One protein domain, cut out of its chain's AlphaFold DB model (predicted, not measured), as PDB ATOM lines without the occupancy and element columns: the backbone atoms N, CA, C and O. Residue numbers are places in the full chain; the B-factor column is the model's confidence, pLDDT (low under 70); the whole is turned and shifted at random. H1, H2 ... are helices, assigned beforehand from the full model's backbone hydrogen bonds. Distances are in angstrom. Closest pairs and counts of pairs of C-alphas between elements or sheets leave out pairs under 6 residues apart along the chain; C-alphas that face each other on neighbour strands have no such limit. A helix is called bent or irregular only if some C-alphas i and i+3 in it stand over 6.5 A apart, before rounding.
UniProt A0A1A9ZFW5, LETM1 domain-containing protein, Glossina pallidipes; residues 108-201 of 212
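AT A GLANCE: This is residues 108 to 201 of the 212 residues of the protein "LETM1 domain-containing protein" of Glossina pallidipes (UniProt A0A1A9ZFW5). Two long helices, H1 and H2, make an open V with its corner at Phe 135, and the bent helix H3 folds back over the far part of H2. Residues 108 to 127 of H1 stick out. The 94 printed residues, all helix in class, hold H1, H2 and H3 in that order and no named strand. The whole is flat, 53 by 43 by 17 A, and only just loose, close to extended, with a radius of gyration of the C-alphas of 18.4 A.

HOW THE PARTS SIT: H2, residues 136 to 169, is close to but not clearly touching H1, residues 108 to 134; their closest C-alphas, Glu 132 and Met 139, are 6.6 A apart. They run opposite ways at a tilt of 37 degrees, only just steep. H3, residues 176 to 199, was assigned as one helix by its hydrogen bonds but is bent, C-alphas 183 and 186 being 6.8 A apart; its arms H3a, 176 to 183, and H3b, 186 to 199, stand at a steep tilt of 54 degrees. H3b is irregular, with C-alphas 191 and 194 6.7 A apart. H2 touches H3a with residues 155 to 163 alone, about perpendicular at 74 degrees, the closest C-alphas being Tyr 159 and Tyr 182, 5.9 A. H2 and H3b are near each other; H1 is apart from both arms. Every O i to N i+4 pair is within hydrogen-bond range in H3a, against 19 of 23 in H1, 28 of 30 in H2 and 8 of 10 in H3b.

IN THESE COORDINATES: H2 measures 50.3 A, H1 40.3 A, H3a 10.8 A and H3b 19.5 A from first to last C-alpha. C-alpha 108 is at (109.869, 43.448, 184.142) and C-alpha 199 at (82.248, 33.501, 180.732).

THE WHOLE: The farthest C-alphas, Asn 134 and Lys 172, are 53.8 A apart. The printed part has no cut; the link H1 to H2 is tight, H2 to H3 short. Residues 108 to 109 are under pLDDT 70.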
ATOM      1  N   VAL A 108     110.019  44.652 183.305       63.09
ATOM      2  CA  VAL A 108     109.869  43.448 184.142       63.09
ATOM      3  C   VAL A 108     108.413  42.976 184.158       63.09
ATOM      4  O   VAL A 108     108.176  41.776 184.071       63.09
ATOM      5  N   SER A 109     107.444  43.900 184.197       63.28
ATOM      6  CA  SER A 109     106.012  43.567 184.255       63.28
ATOM      7  C   SER A 109     105.485  42.939 182.957       63.28
ATOM      8  O   SER A 109     104.628  42.055 182.998       63.28
ATOM      9  N   ASP A 110     106.057  43.315 181.812       71.69
ATOM     10  CA  ASP A 110     105.651  42.811 180.497       71.69
ATOM     11  C   ASP A 110     106.009  41.329 180.300       71.69
ATOM     12  O   ASP A 110     105.211  40.562 179.754       71.69
ATOM     13  N   ASN A 111     107.164  40.886 180.813       74.62
ATOM     14  CA  ASN A 111     107.608  39.491 180.705       74.62
ATOM     15  C   ASN A 111     106.754  38.536 181.553       74.62
ATOM     16  O   ASN A 111     106.352  37.474 181.073       74.62
ATOM     17  N   VAL A 112     106.423  38.918 182.794       80.06
ATOM     18  CA  VAL A 112     105.533  38.112 183.655       80.06
ATOM     19  C   VAL A 112     104.129  38.046 183.063       80.06
ATOM     20  O   VAL A 112     103.507  36.985 183.037       80.06
ATOM     21  N   ARG A 113     103.647  39.169 182.523       78.56
ATOM     22  CA  ARG A 113     102.347  39.252 181.862       78.56
ATOM     23  C   ARG A 113     102.281  38.343 180.631       78.56
ATOM     24  O   ARG A 113     101.319  37.589 180.489       78.56
ATOM     25  N   GLY A 114     103.311  38.352 179.783       84.00
ATOM     26  CA  GLY A 114     103.421  37.453 178.631       84.00
ATOM     27  C   GLY A 114     103.429  35.970 179.019       84.00
ATOM     28  O   GLY A 114     102.729  35.171 178.393       84.00
ATOM     29  N   TYR A 115     104.159  35.607 180.077       84.81
ATOM     30  CA  TYR A 115     104.213  34.233 180.586       84.81
ATOM     31  C   TYR A 115     102.847  33.733 181.078       84.81
ATOM     32  O   TYR A 115     102.398  32.661 180.666       84.81
ATOM     33  N   VAL A 116     102.149  34.533 181.893       83.94
ATOM     34  CA  VAL A 116     100.810  34.189 182.406       83.94
ATOM     35  C   VAL A 116      99.804  34.036 181.263       83.94
ATOM     36  O   VAL A 116      99.053  33.062 181.242       83.94
ATOM     37  N   PHE A 117      99.821  34.936 180.272       84.69
ATOM     38  CA  PHE A 117      98.937  34.820 179.108       84.69
ATOM     39  C   PHE A 117      99.231  33.583 178.263       84.69
ATOM     40  O   PHE A 117      98.303  32.882 177.869       84.69
ATOM     41  N   THR A 118     100.503  33.291 178.001       85.75
ATOM     42  CA  THR A 118     100.881  32.132 177.181       85.75
ATOM     43  C   THR A 118     100.426  30.843 177.858       85.75
ATOM     44  O   THR A 118      99.762  30.017 177.236       85.75
ATOM     45  N   ARG A 119     100.665  30.722 179.172       85.56
ATOM     46  CA  ARG A 119     100.232  29.554 179.945       85.56
ATOM     47  C   ARG A 119      98.710  29.410 179.999       85.56
ATOM     48  O   ARG A 119      98.210  28.289 179.946       85.56
ATOM     49  N   TYR A 120      97.988  30.528 180.077       82.44
ATOM     50  CA  TYR A 120      96.530  30.558 180.004       82.44
ATOM     51  C   TYR A 120      96.007  30.049 178.654       82.44
ATOM     52  O   TYR A 120      95.162  29.157 178.621       82.44
ATOM     53  N   PHE A 121      96.523  30.567 177.537       83.25
ATOM     54  CA  PHE A 121      96.078  30.144 176.205       83.25
ATOM     55  C   PHE A 121      96.424  28.681 175.917       83.25
ATOM     56  O   PHE A 121      95.604  27.959 175.348       83.25
ATOM     57  N   ASP A 122      97.600  28.224 176.348       85.25
ATOM     58  CA  ASP A 122      97.994  26.818 176.231       85.25
ATOM     59  C   ASP A 122      97.057  25.895 177.018       85.25
ATOM     60  O   ASP A 122      96.701  24.818 176.536       85.25
ATOM     61  N   TYR A 123      96.617  26.328 178.203       82.81
ATOM     62  CA  TYR A 123      95.627  25.611 178.999       82.81
ATOM     63  C   TYR A 123      94.280  25.544 178.271       82.81
ATOM     64  O   TYR A 123      93.805  24.443 178.012       82.81
ATOM     65  N   VAL A 124      93.708  26.682 177.857       82.31
ATOM     66  CA  VAL A 124      92.392  26.741 177.185       82.31
ATOM     67  C   VAL A 124      92.353  25.882 175.912       82.31
ATOM     68  O   VAL A 124      91.398  25.137 175.713       82.31
ATOM     69  N   ARG A 125      93.420  25.871 175.103       81.31
ATOM     70  CA  ARG A 125      93.518  25.009 173.904       81.31
ATOM     71  C   ARG A 125      93.467  23.509 174.214       81.31
ATOM     72  O   ARG A 125      93.091  22.706 173.361       81.31
ATOM     73  N   GLY A 126      93.876  23.103 175.415       83.62
ATOM     74  CA  GLY A 126      93.733  21.726 175.887       83.62
ATOM     75  C   GLY A 126      92.285  21.357 176.223       83.62
ATOM     76  O   GLY A 126      91.898  20.200 176.041       83.62
ATOM     77  N   TYR A 127      91.477  22.331 176.662       77.38
ATOM     78  CA  TYR A 127      90.084  22.116 177.068       77.38
ATOM     79  C   TYR A 127      89.182  21.765 175.899       77.38
ATOM     80  O   TYR A 127      88.317  20.913 176.074       77.38
ATOM     81  N   ASP A 128      89.418  22.319 174.711       79.88
ATOM     82  CA  ASP A 128      88.621  21.995 173.522       79.88
ATOM     83  C   ASP A 128      88.566  20.478 173.284       79.88
ATOM     84  O   ASP A 128      87.491  19.908 173.108       79.88
ATOM     85  N   LYS A 129      89.705  19.785 173.427       82.94
ATOM     86  CA  LYS A 129      89.793  18.323 173.269       82.94
ATOM     87  C   LYS A 129      89.032  17.556 174.355       82.94
ATOM     88  O   LYS A 129      88.469  16.494 174.089       82.94
ATOM     89  N   LEU A 130      89.025  18.070 175.585       79.56
ATOM     90  CA  LEU A 130      88.305  17.463 176.709       79.56
ATOM     91  C   LEU A 130      86.794  17.688 176.584       79.56
ATOM     92  O   LEU A 130      86.015  16.774 176.857       79.56
ATOM     93  N   LEU A 131      86.377  18.874 176.143       77.62
ATOM     94  CA  LEU A 131      84.972  19.213 175.936       77.62
ATOM     95  C   LEU A 131      84.382  18.445 174.750       77.62
ATOM     96  O   LEU A 131      83.262  17.949 174.859       77.62
ATOM     97  N   GLU A 132      85.130  18.283 173.656       82.62
ATOM     98  CA  GLU A 132      84.682  17.501 172.496       82.62
ATOM     99  C   GLU A 132      84.470  16.023 172.838       82.62
ATOM    100  O   GLU A 132      83.485  15.427 172.402       82.62
ATOM    101  N   LYS A 133      85.353  15.441 173.661       85.19
ATOM    102  CA  LYS A 133      85.259  14.030 174.056       85.19
ATOM    103  C   LYS A 133      84.099  13.757 175.019       85.19
ATOM    104  O   LYS A 133      83.446  12.727 174.895       85.19
ATOM    105  N   ASN A 134      83.869  14.644 175.988       82.38
ATOM    106  CA  ASN A 134      82.909  14.396 177.066       82.38
ATOM    107  C   ASN A 134      81.511  14.970 176.778       82.38
ATOM    108  O   ASN A 134      80.521  14.414 177.247       82.38
ATOM    109  N   PHE A 135      81.403  16.057 176.002       82.88
ATOM    110  CA  PHE A 135      80.141  16.788 175.824       82.88
ATOM    111  C   PHE A 135      79.913  17.264 174.375       82.88
ATOM    112  O   PHE A 135      79.849  18.470 174.104       82.88
ATOM    113  N   PRO A 136      79.677  16.339 173.425       85.06
ATOM    114  CA  PRO A 136      79.431  16.689 172.023       85.06
ATOM    115  C   PRO A 136      78.166  17.543 171.815       85.06
ATOM    116  O   PRO A 136      78.082  18.315 170.859       85.06
ATOM    117  N   SER A 137      77.176  17.442 172.711       86.31
ATOM    118  CA  SER A 137      75.951  18.253 172.651       86.31
ATOM    119  C   SER A 137      76.197  19.708 173.078       86.31
ATOM    120  O   SER A 137      75.794  20.637 172.377       86.31
ATOM    121  N   ALA A 138      76.942  19.922 174.171       84.44
ATOM    122  CA  ALA A 138      77.276  21.260 174.667       84.44
ATOM    123  C   ALA A 138      78.112  22.056 173.651       84.44
ATOM    124  O   ALA A 138      77.912  23.259 173.483       84.44
ATOM    125  N   MET A 139      78.977  21.365 172.901       85.69
ATOM    126  CA  MET A 139      79.803  21.968 171.855       85.69
ATOM    127  C   MET A 139      78.975  22.659 170.757       85.69
ATOM    128  O   MET A 139      79.384  23.690 170.224       85.69
ATOM    129  N   LYS A 140      77.778  22.148 170.432       89.00
ATOM    130  CA  LYS A 140      76.893  22.783 169.438       89.00
ATOM    131  C   LYS A 140      76.395  24.146 169.921       89.00
ATOM    132  O   LYS A 140      76.451  25.118 169.174       89.00
ATOM    133  N   VAL A 141      75.958  24.221 171.176       89.75
ATOM    134  CA  VAL A 141      75.477  25.467 171.795       89.75
ATOM    135  C   VAL A 141      76.621  26.467 171.941       89.75
ATOM    136  O   VAL A 141      76.463  27.642 171.617       89.75
ATOM    137  N   PHE A 142      77.796  25.989 172.347       86.69
ATOM    138  CA  PHE A 142      79.001  26.800 172.485       86.69
ATOM    139  C   PHE A 142      79.430  27.465 171.170       86.69
ATOM    140  O   PHE A 142      79.756  28.652 171.147       86.69
ATOM    141  N   ARG A 143      79.355  26.739 170.049       89.75
ATOM    142  CA  ARG A 143      79.648  27.292 168.717       89.75
ATOM    143  C   ARG A 143      78.675  28.406 168.326       89.75
ATOM    144  O   ARG A 143      79.119  29.455 167.869       89.75
ATOM    145  N   VAL A 144      77.372  28.206 168.543       91.81
ATOM    146  CA  VAL A 144      76.346  29.231 168.266       91.81
ATOM    147  C   VAL A 144      76.549  30.466 169.148       91.81
ATOM    148  O   VAL A 144      76.449  31.591 168.663       91.81
ATOM    149  N   PHE A 145      76.893  30.267 170.422       89.25
ATOM    150  CA  PHE A 145      77.226  31.359 171.333       89.25
ATOM    151  C   PHE A 145      78.413  32.181 170.821       89.25
ATOM    152  O   PHE A 145      78.309  33.403 170.705       89.25
ATOM    153  N   PHE A 146      79.519  31.526 170.458       88.12
ATOM    154  CA  PHE A 146      80.687  32.236 169.944       88.12
ATOM    155  C   PHE A 146      80.427  32.961 168.629       88.12
ATOM    156  O   PHE A 146      80.991  34.033 168.419       88.12
ATOM    157  N   GLU A 147      79.580  32.421 167.754       91.94
ATOM    158  CA  GLU A 147      79.173  33.124 166.537       91.94
ATOM    159  C   GLU A 147      78.468  34.446 166.870       91.94
ATOM    160  O   GLU A 147      78.858  35.498 166.364       91.94
ATOM    161  N   GLY A 148      77.538  34.434 167.831       90.62
ATOM    162  CA  GLY A 148      76.889  35.659 168.309       90.62
ATOM    163  C   GLY A 148      77.863  36.653 168.956       90.62
ATOM    164  O   GLY A 148      77.761  37.863 168.745       90.62
ATOM    165  N   VAL A 149      78.855  36.159 169.704       90.69
ATOM    166  CA  VAL A 149      79.901  37.003 170.304       90.69
ATOM    167  C   VAL A 149      80.759  37.679 169.226       90.69
ATOM    168  O   VAL A 149      81.060  38.868 169.350       90.69
ATOM    169  N   LYS A 150      81.120  36.983 168.141       91.31
ATOM    170  CA  LYS A 150      81.869  37.586 167.021       91.31
ATOM    171  C   LYS A 150      81.100  38.713 166.351       91.31
ATOM    172  O   LYS A 150      81.687  39.763 166.086       91.31
ATOM    173  N   GLU A 151      79.814  38.499 166.077       91.44
ATOM    174  CA  GLU A 151      78.947  39.525 165.492       91.44
ATOM    175  C   GLU A 151      78.908  40.769 166.389       91.44
ATOM    176  O   GLU A 151      79.141  41.885 165.922       91.44
ATOM    177  N   PHE A 152      78.761  40.572 167.703       92.06
ATOM    178  CA  PHE A 152      78.816  41.656 168.685       92.06
ATOM    179  C   PHE A 152      80.159  42.412 168.674       92.06
ATOM    180  O   PHE A 152      80.187  43.646 168.694       92.06
ATOM    181  N   PHE A 153      81.292  41.705 168.589       91.25
ATOM    182  CA  PHE A 153      82.609  42.343 168.472       91.25
ATOM    183  C   PHE A 153      82.771  43.135 167.168       91.25
ATOM    184  O   PHE A 153      83.412  44.192 167.169       91.25
ATOM    185  N   ALA A 154      82.193  42.665 166.061       91.88
ATOM    186  CA  ALA A 154      82.216  43.388 164.794       91.88
ATOM    187  C   ALA A 154      81.452  44.720 164.891       91.88
ATOM    188  O   ALA A 154      81.965  45.757 164.445       91.88
ATOM    189  N   ASP A 155      80.286  44.719 165.535       91.75
ATOM    190  CA  ASP A 155      79.498  45.928 165.794       91.75
ATOM    191  C   ASP A 155      80.211  46.871 166.772       91.75
ATOM    192  O   ASP A 155      80.265  48.086 166.552       91.75
ATOM    193  N   MET A 156      80.887  46.328 167.787       91.44
ATOM    194  CA  MET A 156      81.719  47.110 168.704       91.44
ATOM    195  C   MET A 156      82.914  47.764 167.992       91.44
ATOM    196  O   MET A 156      83.209  48.938 168.222       91.44
ATOM    197  N   LYS A 157      83.570  47.068 167.054       92.12
ATOM    198  CA  LYS A 157      84.648  47.647 166.227       92.12
ATOM    199  C   LYS A 157      84.132  48.815 165.379       92.12
ATOM    200  O   LYS A 157      84.831  49.821 165.239       92.12
ATOM    201  N   ARG A 158      82.915  48.713 164.828       92.31
ATOM    202  CA  ARG A 158      82.256  49.819 164.103       92.31
ATOM    203  C   ARG A 158      81.947  50.990 165.036       92.31
ATOM    204  O   ARG A 158      82.289  52.122 164.701       92.31
ATOM    205  N   TYR A 159      81.408  50.720 166.223       93.06
ATOM    206  CA  TYR A 159      81.155  51.733 167.250       93.06
ATOM    207  C   TYR A 159      82.418  52.513 167.644       93.06
ATOM    208  O   TYR A 159      82.381  53.739 167.733       93.06
ATOM    209  N   LEU A 160      83.559  51.840 167.816       92.75
ATOM    210  CA  LEU A 160      84.826  52.509 168.136       92.75
ATOM    211  C   LEU A 160      85.304  53.427 167.002       92.75
ATOM    212  O   LEU A 160      85.796  54.528 167.262       92.75
ATOM    213  N   LYS A 161      85.130  53.014 165.738       92.38
ATOM    214  CA  LYS A 161      85.420  53.874 164.577       92.38
ATOM    215  C   LYS A 161      84.525  55.112 164.570       92.38
ATOM    216  O   LYS A 161      85.030  56.220 164.406       92.38
ATOM    217  N   ILE A 162      83.229  54.922 164.803       92.81
ATOM    218  CA  ILE A 162      82.243  56.004 164.872       92.81
ATOM    219  C   ILE A 162      82.570  56.962 166.018       92.81
ATOM    220  O   ILE A 162      82.646  58.163 165.798       92.81
ATOM    221  N   THR A 163      82.869  56.444 167.210       91.38
ATOM    222  CA  THR A 163      83.246  57.242 168.387       91.38
ATOM    223  C   THR A 163      84.455  58.127 168.095       91.38
ATOM    224  O   THR A 163      84.473  59.301 168.460       91.38
ATOM    225  N   ARG A 164      85.451  57.597 167.374       91.31
ATOM    226  CA  ARG A 164      86.605  58.387 166.935       91.31
ATOM    227  C   ARG A 164      86.175  59.529 166.011       91.31
ATOM    228  O   ARG A 164      86.600  60.656 166.223       91.31
ATOM    229  N   ILE A 165      85.323  59.257 165.021       90.19
ATOM    230  CA  ILE A 165      84.815  60.275 164.087       90.19
ATOM    231  C   ILE A 165      84.003  61.344 164.829       90.19
ATOM    232  O   ILE A 165      84.244  62.530 164.614       90.19
ATOM    233  N   VAL A 166      83.109  60.937 165.738       91.50
ATOM    234  CA  VAL A 166      82.306  61.831 166.590       91.50
ATOM    235  C   VAL A 166      83.208  62.784 167.370       91.50
ATOM    236  O   VAL A 166      82.931  63.978 167.421       91.50
ATOM    237  N   ASN A 167      84.300  62.274 167.946       89.94
ATOM    238  CA  ASN A 167      85.217  63.081 168.746       89.94
ATOM    239  C   ASN A 167      85.950  64.155 167.919       89.94
ATOM    240  O   ASN A 167      86.260  65.217 168.444       89.94
ATOM    241  N   PHE A 168      86.214  63.904 166.629       89.19
ATOM    242  CA  PHE A 168      86.898  64.863 165.749       89.19
ATOM    243  C   PHE A 168      85.950  65.807 164.992       89.19
ATOM    244  O   PHE A 168      86.283  66.972 164.803       89.19
ATOM    245  N   LYS A 169      84.805  65.310 164.504       85.94
ATOM    246  CA  LYS A 169      83.907  66.027 163.570       85.94
ATOM    247  C   LYS A 169      82.514  66.322 164.143       85.94
ATOM    248  O   LYS A 169      81.719  67.011 163.505       85.94
ATOM    249  N   GLY A 170      82.220  65.839 165.349       85.94
ATOM    250  CA  GLY A 170      80.926  65.991 166.009       85.94
ATOM    251  C   GLY A 170      79.869  64.986 165.542       85.94
ATOM    252  O   GLY A 170      80.046  64.227 164.595       85.94
ATOM    253  N   ILE A 171      78.721  64.984 166.225       87.12
ATOM    254  CA  ILE A 171      77.631  64.010 166.009       87.12
ATOM    255  C   ILE A 171      76.882  64.264 164.683       87.12
ATOM    256  O   ILE A 171      76.266  63.367 164.119       87.12
ATOM    257  N   LYS A 172      76.952  65.490 164.149       84.88
ATOM    258  CA  LYS A 172      76.221  65.902 162.937       84.88
ATOM    259  C   LYS A 172      76.802  65.326 161.641       84.88
ATOM    260  O   LYS A 172      76.117  65.340 160.627       84.88
ATOM    261  N   SER A 173      78.042  64.831 161.658       85.69
ATOM    262  CA  SER A 173      78.707  64.273 160.472       85.69
ATOM    263  C   SER A 173      78.426  62.783 160.245       85.69
ATOM    264  O   SER A 173      79.091  62.170 159.414       85.69
ATOM    265  N   LEU A 174      77.521  62.179 161.022       85.06
ATOM    266  CA  LEU A 174      77.236  60.742 160.999       85.06
ATOM    267  C   LEU A 174      76.024  60.429 160.139       85.06
ATOM    268  O   LEU A 174      75.022  61.146 160.166       85.06
ATOM    269  N   ASN A 175      76.090  59.308 159.425       89.38
ATOM    270  CA  ASN A 175      74.923  58.787 158.732       89.38
ATOM    271  C   ASN A 175      73.887  58.260 159.746       89.38
ATOM    272  O   ASN A 175      74.228  57.857 160.860       89.38
ATOM    273  N   ARG A 176      72.614  58.191 159.349       90.50
ATOM    274  CA  ARG A 176      71.508  57.722 160.199       90.50
ATOM    275  C   ARG A 176      71.774  56.344 160.817       90.50
ATOM    276  O   ARG A 176      71.523  56.154 162.000       90.50
ATOM    277  N   GLN A 177      72.317  55.413 160.034       90.81
ATOM    278  CA  GLN A 177      72.650  54.060 160.502       90.81
ATOM    279  C   GLN A 177      73.787  54.061 161.535       90.81
ATOM    280  O   GLN A 177      73.773  53.286 162.485       90.81
ATOM    281  N   GLU A 178      74.774  54.944 161.364       90.00
ATOM    282  CA  GLU A 178      75.907  55.072 162.283       90.00
ATOM    283  C   GLU A 178      75.482  55.731 163.594       90.00
ATOM    284  O   GLU A 178      75.949  55.339 164.661       90.00
ATOM    285  N   LEU A 179      74.569  56.701 163.520       92.69
ATOM    286  CA  LEU A 179      73.998  57.357 164.687       92.69
ATOM    287  C   LEU A 179      73.144  56.393 165.521       92.69
ATOM    288  O   LEU A 179      73.252  56.383 166.747       92.69
ATOM    289  N   GLU A 180      72.324  55.565 164.872       93.38
ATOM    290  CA  GLU A 180      71.531  54.532 165.548       93.38
ATOM    291  C   GLU A 180      72.438  53.515 166.251       93.38
ATOM    292  O   GLU A 180      72.276  53.260 167.447       93.38
ATOM    293  N   LEU A 181      73.467  53.030 165.547       92.81
ATOM    294  CA  LEU A 181      74.466  52.135 166.125       92.81
ATOM    295  C   LEU A 181      75.183  52.793 167.315       92.81
ATOM    296  O   LEU A 181      75.345  52.169 168.360       92.81
ATOM    297  N   TYR A 182      75.575  54.062 167.190       91.81
ATOM    298  CA  TYR A 182      76.253  54.800 168.255       91.81
ATOM    299  C   TYR A 182      75.417  54.906 169.535       91.81
ATOM    300  O   TYR A 182      75.949  54.754 170.632       91.81
ATOM    301  N   MET A 183      74.107  55.113 169.407       91.62
ATOM    302  CA  MET A 183      73.216  55.251 170.561       91.62
ATOM    303  C   MET A 183      72.824  53.907 171.189       91.62
ATOM    304  O   MET A 183      72.607  53.836 172.403       91.62
ATOM    305  N   GLN A 184      72.732  52.843 170.390       93.00
ATOM    306  CA  GLN A 184      72.294  51.528 170.859       93.00
ATOM    307  C   GLN A 184      73.435  50.709 171.482       93.00
ATOM    308  O   GLN A 184      73.274  50.134 172.563       93.00
ATOM    309  N   MET A 185      74.612  50.712 170.852       92.38
ATOM    310  CA  MET A 185      75.759  49.895 171.259       92.38
ATOM    311  C   MET A 185      76.190  50.011 172.726       92.38
ATOM    312  O   MET A 185      76.454  48.968 173.322       92.38
ATOM    313  N   PRO A 186      76.256  51.194 173.374       91.12
ATOM    314  CA  PRO A 186      76.678  51.262 174.774       91.12
ATOM    315  C   PRO A 186      75.716  50.528 175.716       91.12
ATOM    316  O   PRO A 186      76.152  49.936 176.702       91.12
ATOM    317  N   ARG A 187      74.414  50.518 175.407       91.31
ATOM    318  CA  ARG A 187      73.404  49.825 176.220       91.31
ATOM    319  C   ARG A 187      73.500  48.315 176.046       91.31
ATOM    320  O   ARG A 187      73.404  47.583 177.027       91.31
ATOM    321  N   ASP A 188      73.710  47.868 174.814       92.19
ATOM    322  CA  ASP A 188      73.854  46.447 174.497       92.19
ATOM    323  C   ASP A 188      75.167  45.900 175.075       92.19
ATOM    324  O   ASP A 188      75.181  44.837 175.695       92.19
ATOM    325  N   MET A 189      76.244  46.685 175.010       91.00
ATOM    326  CA  MET A 189      77.516  46.357 175.648       91.00
ATOM    327  C   MET A 189      77.402  46.285 177.169       91.00
ATOM    328  O   MET A 189      77.914  45.340 177.754       91.00
ATOM    329  N   PHE A 190      76.705  47.217 177.822       91.69
ATOM    330  CA  PHE A 190      76.559  47.185 179.281       91.69
ATOM    331  C   PHE A 190      75.792  45.950 179.781       91.69
ATOM    332  O   PHE A 190      76.055  45.461 180.876       91.69
ATOM    333  N   LYS A 191      74.876  45.410 178.969       92.38
ATOM    334  CA  LYS A 191      74.137  44.179 179.287       92.38
ATOM    335  C   LYS A 191      74.955  42.919 179.021       92.38
ATOM    336  O   LYS A 191      74.875  41.972 179.794       92.38
ATOM    337  N   MET A 192      75.729  42.909 177.938       89.50
ATOM    338  CA  MET A 192      76.491  41.730 177.516       89.50
ATOM    339  C   MET A 192      77.852  41.612 178.212       89.50
ATOM    340  O   MET A 192      78.331  40.502 178.437       89.50
ATOM    341  N   ALA A 193      78.484  42.731 178.575       89.25
ATOM    342  CA  ALA A 193      79.824  42.751 179.156       89.25
ATOM    343  C   ALA A 193      79.938  41.965 180.472       89.25
ATOM    344  O   ALA A 193      80.902  41.211 180.586       89.25
ATOM    345  N   PRO A 194      78.996  42.051 181.437       89.25
ATOM    346  CA  PRO A 194      79.080  41.256 182.658       89.25
ATOM    347  C   PRO A 194      79.121  39.762 182.342       89.25
ATOM    348  O   PRO A 194      80.046  39.067 182.755       89.25
ATOM    349  N   THR A 195      78.177  39.280 181.530       87.94
ATOM    350  CA  THR A 195      78.110  37.876 181.112       87.94
ATOM    351  C   THR A 195      79.376  37.443 180.379       87.94
ATOM    352  O   THR A 195      79.899  36.367 180.657       87.94
ATOM    353  N   LEU A 196      79.906  38.287 179.489       88.06
ATOM    354  CA  LEU A 196      81.122  37.979 178.743       88.06
ATOM    355  C   LEU A 196      82.344  37.878 179.666       88.06
ATOM    356  O   LEU A 196      83.121  36.935 179.535       88.06
ATOM    357  N   ILE A 197      82.475  38.792 180.633       87.12
ATOM    358  CA  ILE A 197      83.547  38.770 181.635       87.12
ATOM    359  C   ILE A 197      83.456  37.486 182.465       87.12
ATOM    360  O   ILE A 197      84.446  36.768 182.560       87.12
ATOM    361  N   PHE A 198      82.276  37.145 182.993       86.00
ATOM    362  CA  PHE A 198      82.096  35.904 183.754       86.00
ATOM    363  C   PHE A 198      82.381  34.652 182.912       86.00
ATOM    364  O   PHE A 198      83.009  33.722 183.411       86.00
ATOM    365  N   SER A 199      81.992  34.638 181.632       79.50
ATOM    366  CA  SER A 199      82.248  33.501 180.732       79.50
ATOM    367  C   SER A 199      83.720  33.339 180.343       79.50
ATOM    368  O   SER A 199      84.167  32.230 180.065       79.50
ATOM    369  N   ALA A 200      84.482  34.435 180.331       77.75
ATOM    370  CA  ALA A 200      85.893  34.427 179.968       77.75
ATOM    371  C   ALA A 200      86.797  33.941 181.109       77.75
ATOM    372  O   ALA A 200      87.989  33.747 180.886       77.75
ATOM    373  N   LEU A 201      86.265  33.763 182.324       77.44
ATOM    374  CA  LEU A 201      87.014  33.228 183.453       77.44
ATOM    375  C   LEU A 201      86.810  31.704 183.538       77.44
ATOM    376  O   LEU A 201      85.828  31.255 184.131       77.44
TER     377      LEU A 201